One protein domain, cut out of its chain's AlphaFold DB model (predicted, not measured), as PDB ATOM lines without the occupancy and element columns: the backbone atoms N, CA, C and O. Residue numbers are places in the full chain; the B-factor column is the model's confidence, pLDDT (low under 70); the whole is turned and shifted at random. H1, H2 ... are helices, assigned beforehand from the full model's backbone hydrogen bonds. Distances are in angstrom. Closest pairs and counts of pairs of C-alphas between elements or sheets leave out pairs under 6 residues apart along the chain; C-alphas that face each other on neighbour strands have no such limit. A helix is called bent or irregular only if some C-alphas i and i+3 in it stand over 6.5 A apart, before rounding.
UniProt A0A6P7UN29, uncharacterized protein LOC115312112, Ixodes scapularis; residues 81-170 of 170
ATOM      1  N   TRP A  81     173.321 178.295 155.729       94.69
ATOM      2  CA  TRP A  81     173.983 177.477 156.746       94.69
ATOM      3  C   TRP A  81     174.685 178.334 157.800       94.69
ATOM      4  O   TRP A  81     174.544 178.080 158.999       94.69
ATOM      5  N   HIS A  82     175.366 179.407 157.392       93.81
ATOM      6  CA  HIS A  82     176.012 180.329 158.326       93.81
ATOM      7  C   HIS A  82     175.014 181.028 159.261       93.81
ATOM      8  O   HIS A  82     175.353 181.330 160.410       93.81
ATOM      9  N   ILE A  83     173.790 181.291 158.794       93.50
ATOM     10  CA  ILE A  83     172.716 181.868 159.612       93.50
ATOM     11  C   ILE A  83     172.203 180.819 160.606       93.50
ATOM     12  O   ILE A  83     172.203 181.081 161.811       93.50
ATOM     13  N   SER A  84     171.868 179.616 160.125       96.75
ATOM     14  CA  SER A  84     171.440 178.483 160.958       96.75
ATOM     15  C   SER A  84     172.458 178.181 162.061       96.75
ATOM     16  O   SER A  84     172.111 178.152 163.242       96.75
ATOM     17  N   LYS A  85     173.742 178.055 161.708       96.56
ATOM     18  CA  LYS A  85     174.836 177.821 162.661       96.56
ATOM     19  C   LYS A  85     174.887 178.897 163.747       96.56
ATOM     20  O   LYS A  85     175.075 178.578 164.922       96.56
ATOM     21  N   GLY A  86     174.714 180.164 163.369       96.44
ATOM     22  CA  GLY A  86     174.671 181.287 164.304       96.44
ATOM     23  C   GLY A  86     173.490 181.209 165.274       96.44
ATOM     24  O   GLY A  86     173.683 181.393 166.476       96.44
ATOM     25  N   ILE A  87     172.295 180.892 164.771       95.88
ATOM     26  CA  ILE A  87     171.082 180.709 165.584       95.88
ATOM     27  C   ILE A  87     171.265 179.550 166.561       95.88
ATOM     28  O   ILE A  87     171.119 179.750 167.766       95.88
ATOM     29  N   LYS A  88     171.677 178.374 166.069       97.75
ATOM     30  CA  LYS A  88     171.904 177.193 166.912       97.75
ATOM     31  C   LYS A  88     172.899 177.485 168.029       97.75
ATOM     32  O   LYS A  88     172.639 177.156 169.179       97.75
ATOM     33  N   LYS A  89     174.008 178.165 167.714       97.88
ATOM     34  CA  LYS A  89     175.018 178.548 168.711       97.88
ATOM     35  C   LYS A  89     174.442 179.462 169.796       97.88
ATOM     36  O   LYS A  89     174.739 179.256 170.969       97.88
ATOM     37  N   LYS A  90     173.648 180.471 169.419       96.75
ATOM     38  CA  LYS A  90     173.043 181.414 170.374       96.75
ATOM     39  C   LYS A  90     172.003 180.733 171.263       96.75
ATOM     40  O   LYS A  90     172.052 180.910 172.474       96.75
ATOM     41  N   LEU A  91     171.123 179.919 170.679       95.88
ATOM     42  CA  LEU A  91     170.119 179.168 171.434       95.88
ATOM     43  C   LEU A  91     170.770 178.153 172.380       95.88
ATOM     44  O   LEU A  91     170.421 178.119 173.551       95.88
ATOM     45  N   ALA A  92     171.785 177.411 171.923       97.31
ATOM     46  CA  ALA A  92     172.527 176.474 172.769       97.31
ATOM     47  C   ALA A  92     173.258 177.164 173.931       97.31
ATOM     48  O   ALA A  92     173.388 176.592 175.009       97.31
ATOM     49  N   ALA A  93     173.763 178.384 173.727       96.75
ATOM     50  CA  ALA A  93     174.361 179.162 174.807       96.75
ATOM     51  C   ALA A  93     173.306 179.597 175.838       96.75
ATOM     52  O   ALA A  93     173.553 179.487 177.036       96.75
ATOM     53  N   GLN A  94     172.132 180.039 175.379       94.75
ATOM     54  CA  GLN A  94     171.041 180.459 176.257       94.75
ATOM     55  C   GLN A  94     170.411 179.275 177.006       94.75
ATOM     56  O   GLN A  94     170.119 179.407 178.189       94.75
ATOM     57  N   ALA A  95     170.288 178.105 176.372       95.19
ATOM     58  CA  ALA A  95     169.735 176.893 176.983       95.19
ATOM     59  C   ALA A  95     170.507 176.426 178.231       95.19
ATOM     60  O   ALA A  95     169.948 175.773 179.105       95.19
ATOM     61  N   LYS A  96     171.790 176.797 178.348       95.19
ATOM     62  CA  LYS A  96     172.638 176.479 179.509       95.19
ATOM     63  C   LYS A  96     172.387 177.374 180.724       95.19
ATOM     64  O   LYS A  96     172.967 177.127 181.779       95.19
ATOM     65  N   ARG A  97     171.593 178.439 180.590       94.25
ATOM     66  CA  ARG A  97     171.242 179.316 181.712       94.25
ATOM     67  C   ARG A  97     170.155 178.661 182.561       94.25
ATOM     68  O   ARG A  97     169.294 177.953 182.041       94.25
ATOM     69  N   ALA A  98     170.196 178.906 183.869       90.62
ATOM     70  CA  ALA A  98     169.176 178.412 184.789       90.62
ATOM     71  C   ALA A  98     167.780 178.875 184.332       90.62
ATOM     72  O   ALA A  98     167.602 180.045 184.005       90.62
ATOM     73  N   GLY A  99     166.819 177.949 184.273       89.06
ATOM     74  CA  GLY A  99     165.453 178.224 183.808       89.06
ATOM     75  C   GLY A  99     165.252 178.237 182.285       89.06
ATOM     76  O   GLY A  99     164.123 178.381 181.836       89.06
ATOM     77  N   CYS A 100     166.298 178.044 181.470       93.06
ATOM     78  CA  CYS A 100     166.206 178.128 180.004       93.06
ATOM     79  C   CYS A 100     166.386 176.786 179.270       93.06
ATOM     80  O   CYS A 100     166.477 176.784 178.041       93.06
ATOM     81  N   SER A 101     166.438 175.648 179.973       93.19
ATOM     82  CA  SER A 101     166.714 174.331 179.365       93.19
ATOM     83  C   SER A 101     165.707 173.938 178.281       93.19
ATOM     84  O   SER A 101     166.083 173.292 177.309       93.19
ATOM     85  N   VAL A 102     164.461 174.412 178.383       92.69
ATOM     86  CA  VAL A 102     163.415 174.220 177.365       92.69
ATOM     87  C   VAL A 102     163.831 174.721 175.973       92.69
ATOM     88  O   VAL A 102     163.366 174.217 174.959       92.69
ATOM     89  N   LEU A 103     164.766 175.673 175.868       94.44
ATOM     90  CA  LEU A 103     165.262 176.126 174.564       94.44
ATOM     91  C   LEU A 103     165.969 175.020 173.776       94.44
ATOM     92  O   LEU A 103     166.041 175.121 172.552       94.44
ATOM     93  N   GLU A 104     166.489 173.984 174.439       95.38
ATOM     94  CA  GLU A 104     167.223 172.895 173.795       95.38
ATOM     95  C   GLU A 104     166.363 172.157 172.761       95.38
ATOM     96  O   GLU A 104     166.809 171.956 171.626       95.38
ATOM     97  N   VAL A 105     165.095 171.873 173.088       95.06
ATOM     98  CA  VAL A 105     164.169 171.199 172.162       95.06
ATOM     99  C   VAL A 105     163.779 172.075 170.965       95.06
ATOM    100  O   VAL A 105     163.391 171.552 169.920       95.06
ATOM    101  N   TRP A 106     163.959 173.398 171.062       95.62
ATOM    102  CA  TRP A 106     163.640 174.364 170.004       95.62
ATOM    103  C   TRP A 106     164.813 174.693 169.068       95.62
ATOM    104  O   TRP A 106     164.596 175.295 168.014       95.62
ATOM    105  N   ILE A 107     166.044 174.262 169.370       96.44
ATOM    106  CA  ILE A 107     167.235 174.563 168.550       96.44
ATOM    107  C   ILE A 107     167.085 174.048 167.112       96.44
ATOM    108  O   ILE A 107     167.323 174.782 166.145       96.44
ATOM    109  N   GLN A 108     166.730 172.771 166.957       96.50
ATOM    110  CA  GLN A 108     166.581 172.167 165.635       96.50
ATOM    111  C   GLN A 108     165.311 172.661 164.917       96.50
ATOM    112  O   GLN A 108     165.442 173.044 163.750       96.50
ATOM    113  N   PRO A 109     164.133 172.757 165.570       95.56
ATOM    114  CA  PRO A 109     162.953 173.396 164.985       95.56
ATOM    115  C   PRO A 109     163.202 174.815 164.468       95.56
ATOM    116  O   PRO A 109     162.850 175.099 163.329       95.56
ATOM    117  N   ALA A 110     163.891 175.680 165.220       96.44
ATOM    118  CA  ALA A 110     164.209 177.038 164.767       96.44
ATOM    119  C   ALA A 110     165.081 177.039 163.499       96.44
ATOM    120  O   ALA A 110     164.891 177.850 162.594       96.44
ATOM    121  N   SER A 111     166.030 176.103 163.402       97.06
ATOM    122  CA  SER A 111     166.831 175.932 162.190       97.06
ATOM    123  C   SER A 111     166.016 175.410 161.010       97.06
ATOM    124  O   SER A 111     166.271 175.830 159.886       97.06
ATOM    125  N   ASN A 112     165.098 174.473 161.235       95.88
ATOM    126  CA  ASN A 112     164.226 173.956 160.181       95.88
ATOM    127  C   ASN A 112     163.286 175.058 159.684       95.88
ATOM    128  O   ASN A 112     163.166 175.247 158.478       95.88
ATOM    129  N   HIS A 113     162.712 175.832 160.610       95.88
ATOM    130  CA  HIS A 113     161.864 176.981 160.311       95.88
ATOM    131  C   HIS A 113     162.591 178.001 159.437       95.88
ATOM    132  O   HIS A 113     162.061 178.405 158.415       95.88
ATOM    133  N   LEU A 114     163.849 178.336 159.750       96.50
ATOM    134  CA  LEU A 114     164.663 179.224 158.910       96.50
ATOM    135  C   LEU A 114     164.747 178.752 157.448       96.50
ATOM    136  O   LEU A 114     164.559 179.552 156.531       96.50
ATOM    137  N   PHE A 115     165.066 177.474 157.222       95.75
ATOM    138  CA  PHE A 115     165.171 176.932 155.865       95.75
ATOM    139  C   PHE A 115     163.809 176.837 155.180       95.75
ATOM    140  O   PHE A 115     163.720 177.050 153.975       95.75
ATOM    141  N   TRP A 116     162.753 176.576 155.945       95.56
ATOM    142  CA  TRP A 116     161.387 176.581 155.446       95.56
ATOM    143  C   TRP A 116     160.948 177.984 155.001       95.56
ATOM    144  O   TRP A 116     160.449 178.126 153.888       95.56
ATOM    145  N   CYS A 117     161.243 179.027 155.788       95.81
ATOM    146  CA  CYS A 117     161.041 180.422 155.388       95.81
ATOM    147  C   CYS A 117     161.772 180.735 154.081       95.81
ATOM    148  O   CYS A 117     161.182 181.302 153.172       95.81
ATOM    149  N   ALA A 118     163.047 180.342 153.972       94.00
ATOM    150  CA  ALA A 118     163.845 180.594 152.774       94.00
ATOM    151  C   ALA A 118     163.312 179.860 151.532       94.00
ATOM    152  O   ALA A 118     163.396 180.393 150.428       94.00
ATOM    153  N   ALA A 119     162.781 178.648 151.704       93.19
ATOM    154  CA  ALA A 119     162.227 177.857 150.613       93.19
ATOM    155  C   ALA A 119     160.870 178.393 150.138       93.19
ATOM    156  O   ALA A 119     160.647 178.509 148.937       93.19
ATOM    157  N   LEU A 120     159.966 178.722 151.063       94.69
ATOM    158  CA  LEU A 120     158.600 179.122 150.722       94.69
ATOM    159  C   LEU A 120     158.437 180.592 150.370       94.69
ATOM    160  O   LEU A 120     157.466 180.945 149.707       94.69
ATOM    161  N   SER A 121     159.357 181.453 150.795       94.44
ATOM    162  CA  SER A 121     159.262 182.862 150.440       94.44
ATOM    163  C   SER A 121     159.525 183.118 148.955       94.44
ATOM    164  O   SER A 121     159.267 184.223 148.498       94.44
ATOM    165  N   ASP A 122     160.086 182.150 148.218       90.88
ATOM    166  CA  ASP A 122     160.399 182.239 146.781       90.88
ATOM    167  C   ASP A 122     161.116 183.550 146.392       90.88
ATOM    168  O   ASP A 122     160.778 184.260 145.449       90.88
ATOM    169  N   GLY A 123     162.102 183.944 147.207       88.88
ATOM    170  CA  GLY A 123     162.852 185.191 147.020       88.88
ATOM    171  C   GLY A 123     162.138 186.480 147.456       88.88
ATOM    172  O   GLY A 123     162.771 187.538 147.437       88.88
ATOM    173  N   ASN A 124     160.883 186.425 147.914       94.62
ATOM    174  CA  ASN A 124     160.207 187.554 148.551       94.62
ATOM    175  C   ASN A 124     160.814 187.827 149.938       94.62
ATOM    176  O   ASN A 124     160.648 187.057 150.883       94.62
ATOM    177  N   GLN A 125     161.535 188.942 150.050       93.88
ATOM    178  CA  GLN A 125     162.290 189.296 151.255       93.88
ATOM    179  C   GLN A 125     161.390 189.688 152.432       93.88
ATOM    180  O   GLN A 125     161.711 189.356 153.572       93.88
ATOM    181  N   GLU A 126     160.280 190.380 152.167       96.56
ATOM    182  CA  GLU A 126     159.329 190.802 153.201       96.56
ATOM    183  C   GLU A 126     158.626 189.584 153.797       96.56
ATOM    184  O   GLU A 126     158.635 189.398 155.012       96.56
ATOM    185  N   LEU A 127     158.139 188.686 152.933       97.25
ATOM    186  CA  LEU A 127     157.518 187.438 153.358       97.25
ATOM    187  C   LEU A 127     158.504 186.564 154.143       97.25
ATOM    188  O   LEU A 127     158.163 186.100 155.225       97.25
ATOM    189  N   LEU A 128     159.743 186.392 153.659       96.69
ATOM    190  CA  LEU A 128     160.786 185.646 154.380       96.69
ATOM    191  C   LEU A 128     160.974 186.190 155.797       96.69
ATOM    192  O   LEU A 128     161.068 185.422 156.759       96.69
ATOM    193  N   LEU A 129     161.053 187.516 155.923       96.56
ATOM    194  CA  LEU A 129     161.290 188.175 157.196       96.56
ATOM    195  C   LEU A 129     160.102 188.017 158.149       96.56
ATOM    196  O   LEU A 129     160.323 187.749 159.330       96.56
ATOM    197  N   ASP A 130     158.873 188.152 157.659       97.69
ATOM    198  CA  ASP A 130     157.669 187.985 158.474       97.69
ATOM    199  C   ASP A 130     157.479 186.528 158.908       97.69
ATOM    200  O   ASP A 130     157.251 186.264 160.091       97.69
ATOM    201  N   MET A 131     157.723 185.566 158.010       97.44
ATOM    202  CA  MET A 131     157.778 184.144 158.356       97.44
ATOM    203  C   MET A 131     158.858 183.858 159.404       97.44
ATOM    204  O   MET A 131     158.636 183.100 160.341       97.44
ATOM    205  N   TRP A 132     160.049 184.451 159.288       97.06
ATOM    206  CA  TRP A 132     161.101 184.251 160.287       97.06
ATOM    207  C   TRP A 132     160.725 184.855 161.646       97.06
ATOM    208  O   TRP A 132     160.911 184.209 162.674       97.06
ATOM    209  N   LYS A 133     160.166 186.070 161.670       96.44
ATOM    210  CA  LYS A 133     159.720 186.732 162.906       96.44
ATOM    211  C   LYS A 133     158.585 185.978 163.596       96.44
ATOM    212  O   LYS A 133     158.543 185.971 164.828       96.44
ATOM    213  N   SER A 134     157.714 185.308 162.838       96.31
ATOM    214  CA  SER A 134     156.601 184.538 163.404       96.31
ATOM    215  C   SER A 134     157.049 183.401 164.327       96.31
ATOM    216  O   SER A 134     156.269 182.967 165.176       96.31
ATOM    217  N   VAL A 135     158.327 182.989 164.271       95.12
ATOM    218  CA  VAL A 135     158.903 181.992 165.188       95.12
ATOM    219  C   VAL A 135     158.663 182.350 166.657       95.12
ATOM    220  O   VAL A 135     158.443 181.456 167.463       95.12
ATOM    221  N   GLN A 136     158.636 183.640 167.012       92.88
ATOM    222  CA  GLN A 136     158.397 184.098 168.388       92.88
ATOM    223  C   GLN A 136     156.979 183.790 168.890       92.88
ATOM    224  O   GLN A 136     156.780 183.594 170.086       92.88
ATOM    225  N   TYR A 137     156.006 183.738 167.980       94.69
ATOM    226  CA  TYR A 137     154.621 183.373 168.268       94.69
ATOM    227  C   TYR A 137     154.464 181.856 168.237       94.69
ATOM    228  O   TYR A 137     153.927 181.271 169.177       94.69
ATOM    229  N   HIS A 138     155.023 181.220 167.204       94.06
ATOM    230  CA  HIS A 138     154.965 179.778 167.002       94.06
ATOM    231  C   HIS A 138     155.464 179.020 168.235       94.06
ATOM    232  O   HIS A 138     154.766 178.154 168.749       94.06
ATOM    233  N   VAL A 139     156.647 179.364 168.757       94.19
ATOM    234  CA  VAL A 139     157.226 178.675 169.928       94.19
ATOM    235  C   VAL A 139     156.412 178.871 171.210       94.19
ATOM    236  O   VAL A 139     156.573 178.092 172.141       94.19
ATOM    237  N   ALA A 140     155.534 179.876 171.258       93.81
ATOM    238  CA  ALA A 140     154.616 180.152 172.364       93.81
ATOM    239  C   ALA A 140     153.192 179.627 172.095       93.81
ATOM    240  O   ALA A 140     152.227 180.121 172.679       93.81
ATOM    241  N   ASN A 141     153.058 178.664 171.178       94.94
ATOM    242  CA  ASN A 141     151.795 178.065 170.749       94.94
ATOM    243  C   ASN A 141     150.774 179.065 170.163       94.94
ATOM    244  O   ASN A 141     149.564 178.860 170.242       94.94
ATOM    245  N   LYS A 142     151.248 180.177 169.589       94.94
ATOM    246  CA  LYS A 142     150.411 181.174 168.908       94.94
ATOM    247  C   LYS A 142     150.572 181.025 167.400       94.94
ATOM    248  O   LYS A 142     151.555 181.482 166.816       94.94
ATOM    249  N   HIS A 143     149.587 180.392 166.772       95.38
ATOM    250  CA  HIS A 143     149.644 179.986 165.361       95.38
ATOM    251  C   HIS A 143     148.870 180.896 164.402       95.38
ATOM    252  O   HIS A 143     148.860 180.630 163.207       95.38
ATOM    253  N   ALA A 144     148.244 181.963 164.897       95.75
ATOM    254  CA  ALA A 144     147.479 182.924 164.106       95.75
ATOM    255  C   ALA A 144     147.755 184.364 164.566       95.75
ATOM    256  O   ALA A 144     148.447 184.581 165.567       95.75
ATOM    257  N   ASP A 145     147.206 185.326 163.822       95.62
ATOM    258  CA  ASP A 145     147.291 186.769 164.072       95.62
ATOM    259  C   ASP A 145     148.731 187.295 164.153       95.62
ATOM    260  O   ASP A 145     149.065 188.212 164.909       95.62
ATOM    261  N   HIS A 146     149.618 186.695 163.359       95.62
ATOM    262  CA  HIS A 146     150.985 187.172 163.204       95.62
ATOM    263  C   HIS A 146     150.995 188.503 162.432       95.62
ATOM    264  O   HIS A 146     150.214 188.684 161.494       95.62
ATOM    265  N   PRO A 147     151.885 189.448 162.781       94.56
ATOM    266  CA  PRO A 147     152.015 190.694 162.038       94.56
ATOM    267  C   PRO A 147     152.653 190.464 160.660       94.56
ATOM    268  O   PRO A 147     153.562 189.645 160.518       94.56
ATOM    269  N   GLY A 148     152.250 191.272 159.679       95.56
ATOM    270  CA  GLY A 148     152.856 191.285 158.345       95.56
ATOM    271  C   GLY A 148     152.178 190.341 157.352       95.56
ATOM    272  O   GLY A 148     150.970 190.121 157.418       95.56
ATOM    273  N   LEU A 149     152.949 189.829 156.392       96.62
ATOM    274  CA  LEU A 149     152.436 189.041 155.264       96.62
ATOM    275  C   LEU A 149     152.120 187.581 155.619       96.62
ATOM    276  O   LEU A 149     151.279 186.958 154.975       96.62
ATOM    277  N   TYR A 150     152.788 187.026 156.629       96.81
ATOM    278  CA  TYR A 150     152.570 185.659 157.096       96.81
ATOM    279  C   TYR A 150     151.719 185.695 158.360       96.81
ATOM    280  O   TYR A 150     152.268 185.871 159.438       96.81
ATOM    281  N   THR A 151     150.396 185.586 158.217       96.75
ATOM    282  CA  THR A 151     149.430 185.836 159.306       96.75
ATOM    283  C   THR A 151     149.107 184.612 160.163       96.75
ATOM    284  O   THR A 151     148.556 184.761 161.251       96.75
ATOM    285  N   HIS A 152     149.424 183.406 159.688       96.19
ATOM    286  CA  HIS A 152     149.154 182.152 160.387       96.19
ATOM    287  C   HIS A 152     150.145 181.053 159.989       96.19
ATOM    288  O   HIS A 152     150.724 181.078 158.902       96.19
ATOM    289  N   CYS A 153     150.327 180.071 160.873       95.25
ATOM    290  CA  CYS A 153     151.152 178.900 160.617       95.25
ATOM    291  C   CYS A 153     150.554 178.010 159.515       95.25
ATOM    292  O   CYS A 153     149.367 177.709 159.534       95.25
ATOM    293  N   ALA A 154     151.391 177.529 158.593       92.19
ATOM    294  CA  ALA A 154     150.965 176.681 157.473       92.19
ATOM    295  C   ALA A 154     150.935 175.169 157.790       92.19
ATOM    296  O   ALA A 154     150.943 174.347 156.876       92.19
ATOM    297  N   HIS A 155     150.963 174.791 159.066       91.69
ATOM    298  CA  HIS A 155     150.882 173.399 159.503       91.69
ATOM    299  C   HIS A 155     149.598 173.170 160.301       91.69
ATOM    300  O   HIS A 155     149.038 174.098 160.882       91.69
ATOM    301  N   GLU A 156     149.164 171.915 160.355       90.88
ATOM    302  CA  GLU A 156     148.083 171.478 161.238       90.88
ATOM    303  C   GLU A 156     148.530 171.475 162.710       90.88
ATOM    304  O   GLU A 156     149.651 171.876 163.036       90.88
ATOM    305  N   ASP A 157     147.655 171.036 163.611       89.56
ATOM    306  CA  ASP A 157     147.982 170.932 165.030       89.56
ATOM    307  C   ASP A 157     149.257 170.099 165.253       89.56
ATOM    308  O   ASP A 157     149.416 168.986 164.745       89.56
ATOM    309  N   LEU A 158     150.192 170.672 166.009       87.88
ATOM    310  CA  LEU A 158     151.475 170.054 166.330       87.88
ATOM    311  C   LEU A 158     151.415 169.189 167.593       87.88
ATOM    312  O   LEU A 158     152.441 168.593 167.943       87.88
ATOM    313  N   GLY A 159     150.249 169.130 168.245       89.88
ATOM    314  CA  GLY A 159     150.009 168.398 169.477       89.88
ATOM    315  C   GLY A 159     150.773 168.975 170.668       89.88
ATOM    316  O   GLY A 159     151.237 170.119 170.665       89.88
ATOM    317  N   GLU A 160     150.922 168.150 171.700       89.19
ATOM    318  CA  GLU A 160     151.653 168.517 172.910       89.19
ATOM    319  C   GLU A 160     153.149 168.701 172.628       89.19
ATOM    320  O   GLU A 160     153.830 167.818 172.092       89.19
ATOM    321  N   ARG A 161     153.667 169.865 173.019       90.44
ATOM    322  CA  ARG A 161     155.089 170.222 172.973       90.44
ATOM    323  C   ARG A 161     155.451 171.034 174.205       90.44
ATOM    324  O   ARG A 161     154.588 171.615 174.857       90.44
ATOM    325  N   GLU A 162     156.746 171.144 174.478       92.12
ATOM    326  CA  GLU A 162     157.265 172.055 175.499       92.12
ATOM    327  C   GLU A 162     157.253 173.503 174.983       92.12
ATOM    328  O   GLU A 162     158.285 174.081 174.633       92.12
ATOM    329  N   TRP A 163     156.057 174.077 174.860       93.94
ATOM    330  CA  TRP A 163     155.860 175.457 174.426       93.94
ATOM    331  C   TRP A 163     156.541 176.439 175.383       93.94
ATOM    332  O   TRP A 163     156.522 176.272 176.601       93.94
ATOM    333  N   LEU A 164     157.139 177.488 174.823       92.88
ATOM    334  CA  LEU A 164     157.784 178.532 175.604       92.88
ATOM    335  C   LEU A 164     156.741 179.460 176.220       92.88
ATOM    336  O   LEU A 164     155.887 180.005 175.519       92.88
ATOM    337  N   VAL A 165     156.877 179.716 177.518       89.38
ATOM    338  CA  VAL A 165     156.109 180.754 178.205       89.38
ATOM    339  C   VAL A 165     156.863 182.084 178.076       89.38
ATOM    340  O   VAL A 165     158.025 182.189 178.488       89.38
ATOM    341  N   PRO A 166     156.250 183.127 177.485       85.94
ATOM    342  CA  PRO A 166     156.885 184.432 177.370       85.94
ATOM    343  C   PRO A 166     157.322 184.981 178.735       85.94
ATOM    344  O   PRO A 166     156.506 185.121 179.641       85.94
ATOM    345  N   GLY A 167     158.604 185.334 178.861       80.62
ATOM    346  CA  GLY A 167     159.169 185.945 180.071       80.62
ATOM    347  C   GLY A 167     159.835 184.983 181.061       80.62
ATOM    348  O   GLY A 167     160.460 185.464 182.000       80.62
ATOM    349  N   GLU A 168     159.782 183.664 180.853       75.31
ATOM    350  CA  GLU A 168     160.376 182.697 181.799       75.31
ATOM    351  C   GLU A 168     161.883 182.447 181.600       75.31
ATOM    352  O   GLU A 168     162.560 181.998 182.522       75.31
ATOM    353  N   CYS A 169     162.445 182.793 180.438       68.31
ATOM    354  CA  CYS A 169     163.881 182.686 180.165       68.31
ATOM    355  C   CYS A 169     164.511 184.085 180.033       68.31
ATOM    356  O   CYS A 169     164.449 184.698 178.964       68.31
ATOM    357  N   VAL A 170     165.118 184.584 181.121       54.69
ATOM    358  CA  VAL A 170     165.793 185.900 181.213       54.69
ATOM    359  C   VAL A 170     167.287 185.740 181.441       54.69
ATOM    360  O   VAL A 170     167.704 184.989 182.346       54.69
TER     361      VAL A 170
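AT A GLANCE: This is residues 81 to 170 of the 170 residues of the protein "uncharacterized protein LOC115312112" of Ixodes scapularis (UniProt A0A6P7UN29). Look first at H2, the longest helix, which runs through the middle of the model; H1 and H3 fold back against it as two helical hairpins, H1 beside much of its length and H3 beside its later part alone. The short H4 follows H3, and from it a long tail with no named element, residues 139 to 170, loops out past H3 and back again on the side of H2 away from H1. You have 90 printed residues with four named helices, in the order H1, H2, H3, H4, and no named strand; the class is all helix, with 46 residues in the helices. The whole is compact, with a radius of gyration of the C-alphas of 13.3 A, and spans 38 by 29 by 21 A.

IN THESE COORDINATES: Find C-alpha 103 at (165.262, 176.126, 174.564); from there H2, residues 103 to 120, runs 24.9 A to C-alpha 120 at (158.600, 179.122, 150.722). H2 is irregular, with C-alphas 105 and 108 standing 7.0 A apart, and it has a kink of 26 degrees near residue 110. Go back to C-alpha 81 at (173.983, 177.477, 156.746), where H1, residues 81 to 95, begins its 20.7 A. After H2 you meet H3, residues 125 to 133, 12.2 A long, and then H4, residues 135 to 138.

HOW THE PARTS SIT: Start again from H2. H1 and H2 form a helical hairpin and touch, their closest C-alphas being those of Ala 95 and Leu 103, 5.1 A apart; they run opposite ways at a shallow tilt of 23 degrees. H2 and H3 form the other helical hairpin and touch, H2 with residues 113 to 120 alone. There the closest C-alphas are those of Cys 117 and Leu 128, 5.3 A apart, and the two run opposite ways at a shallow tilt of 17 degrees. H4 is close to H2 but not clearly touching; their closest C-alphas, of Ala 110 and Val 135, are 7.3 A apart. H3 and H4 meet only through their link. H1 is apart from H3 and from H4. Along the backbones, each O i to N i+4 pair is within hydrogen-bond range in H1 and H3, against 12 of 14 in H2, while H4 is too short for such a pair.

THE WHOLE: The two C-alphas farthest apart are those of Ala 98 and Asp 122, at 39.2 A. The printed part has no cut and ends at Val 170, the chain's last residue. The links H2 to H3 and H3 to H4 are tight, and H1 to H2 is short. The C-alphas of residues 139 to 170 lie 6 to 17 A from the mean of the C-alphas. The mean pLDDT of the printed part is 93.4, and residues 169 to 170 are under 70.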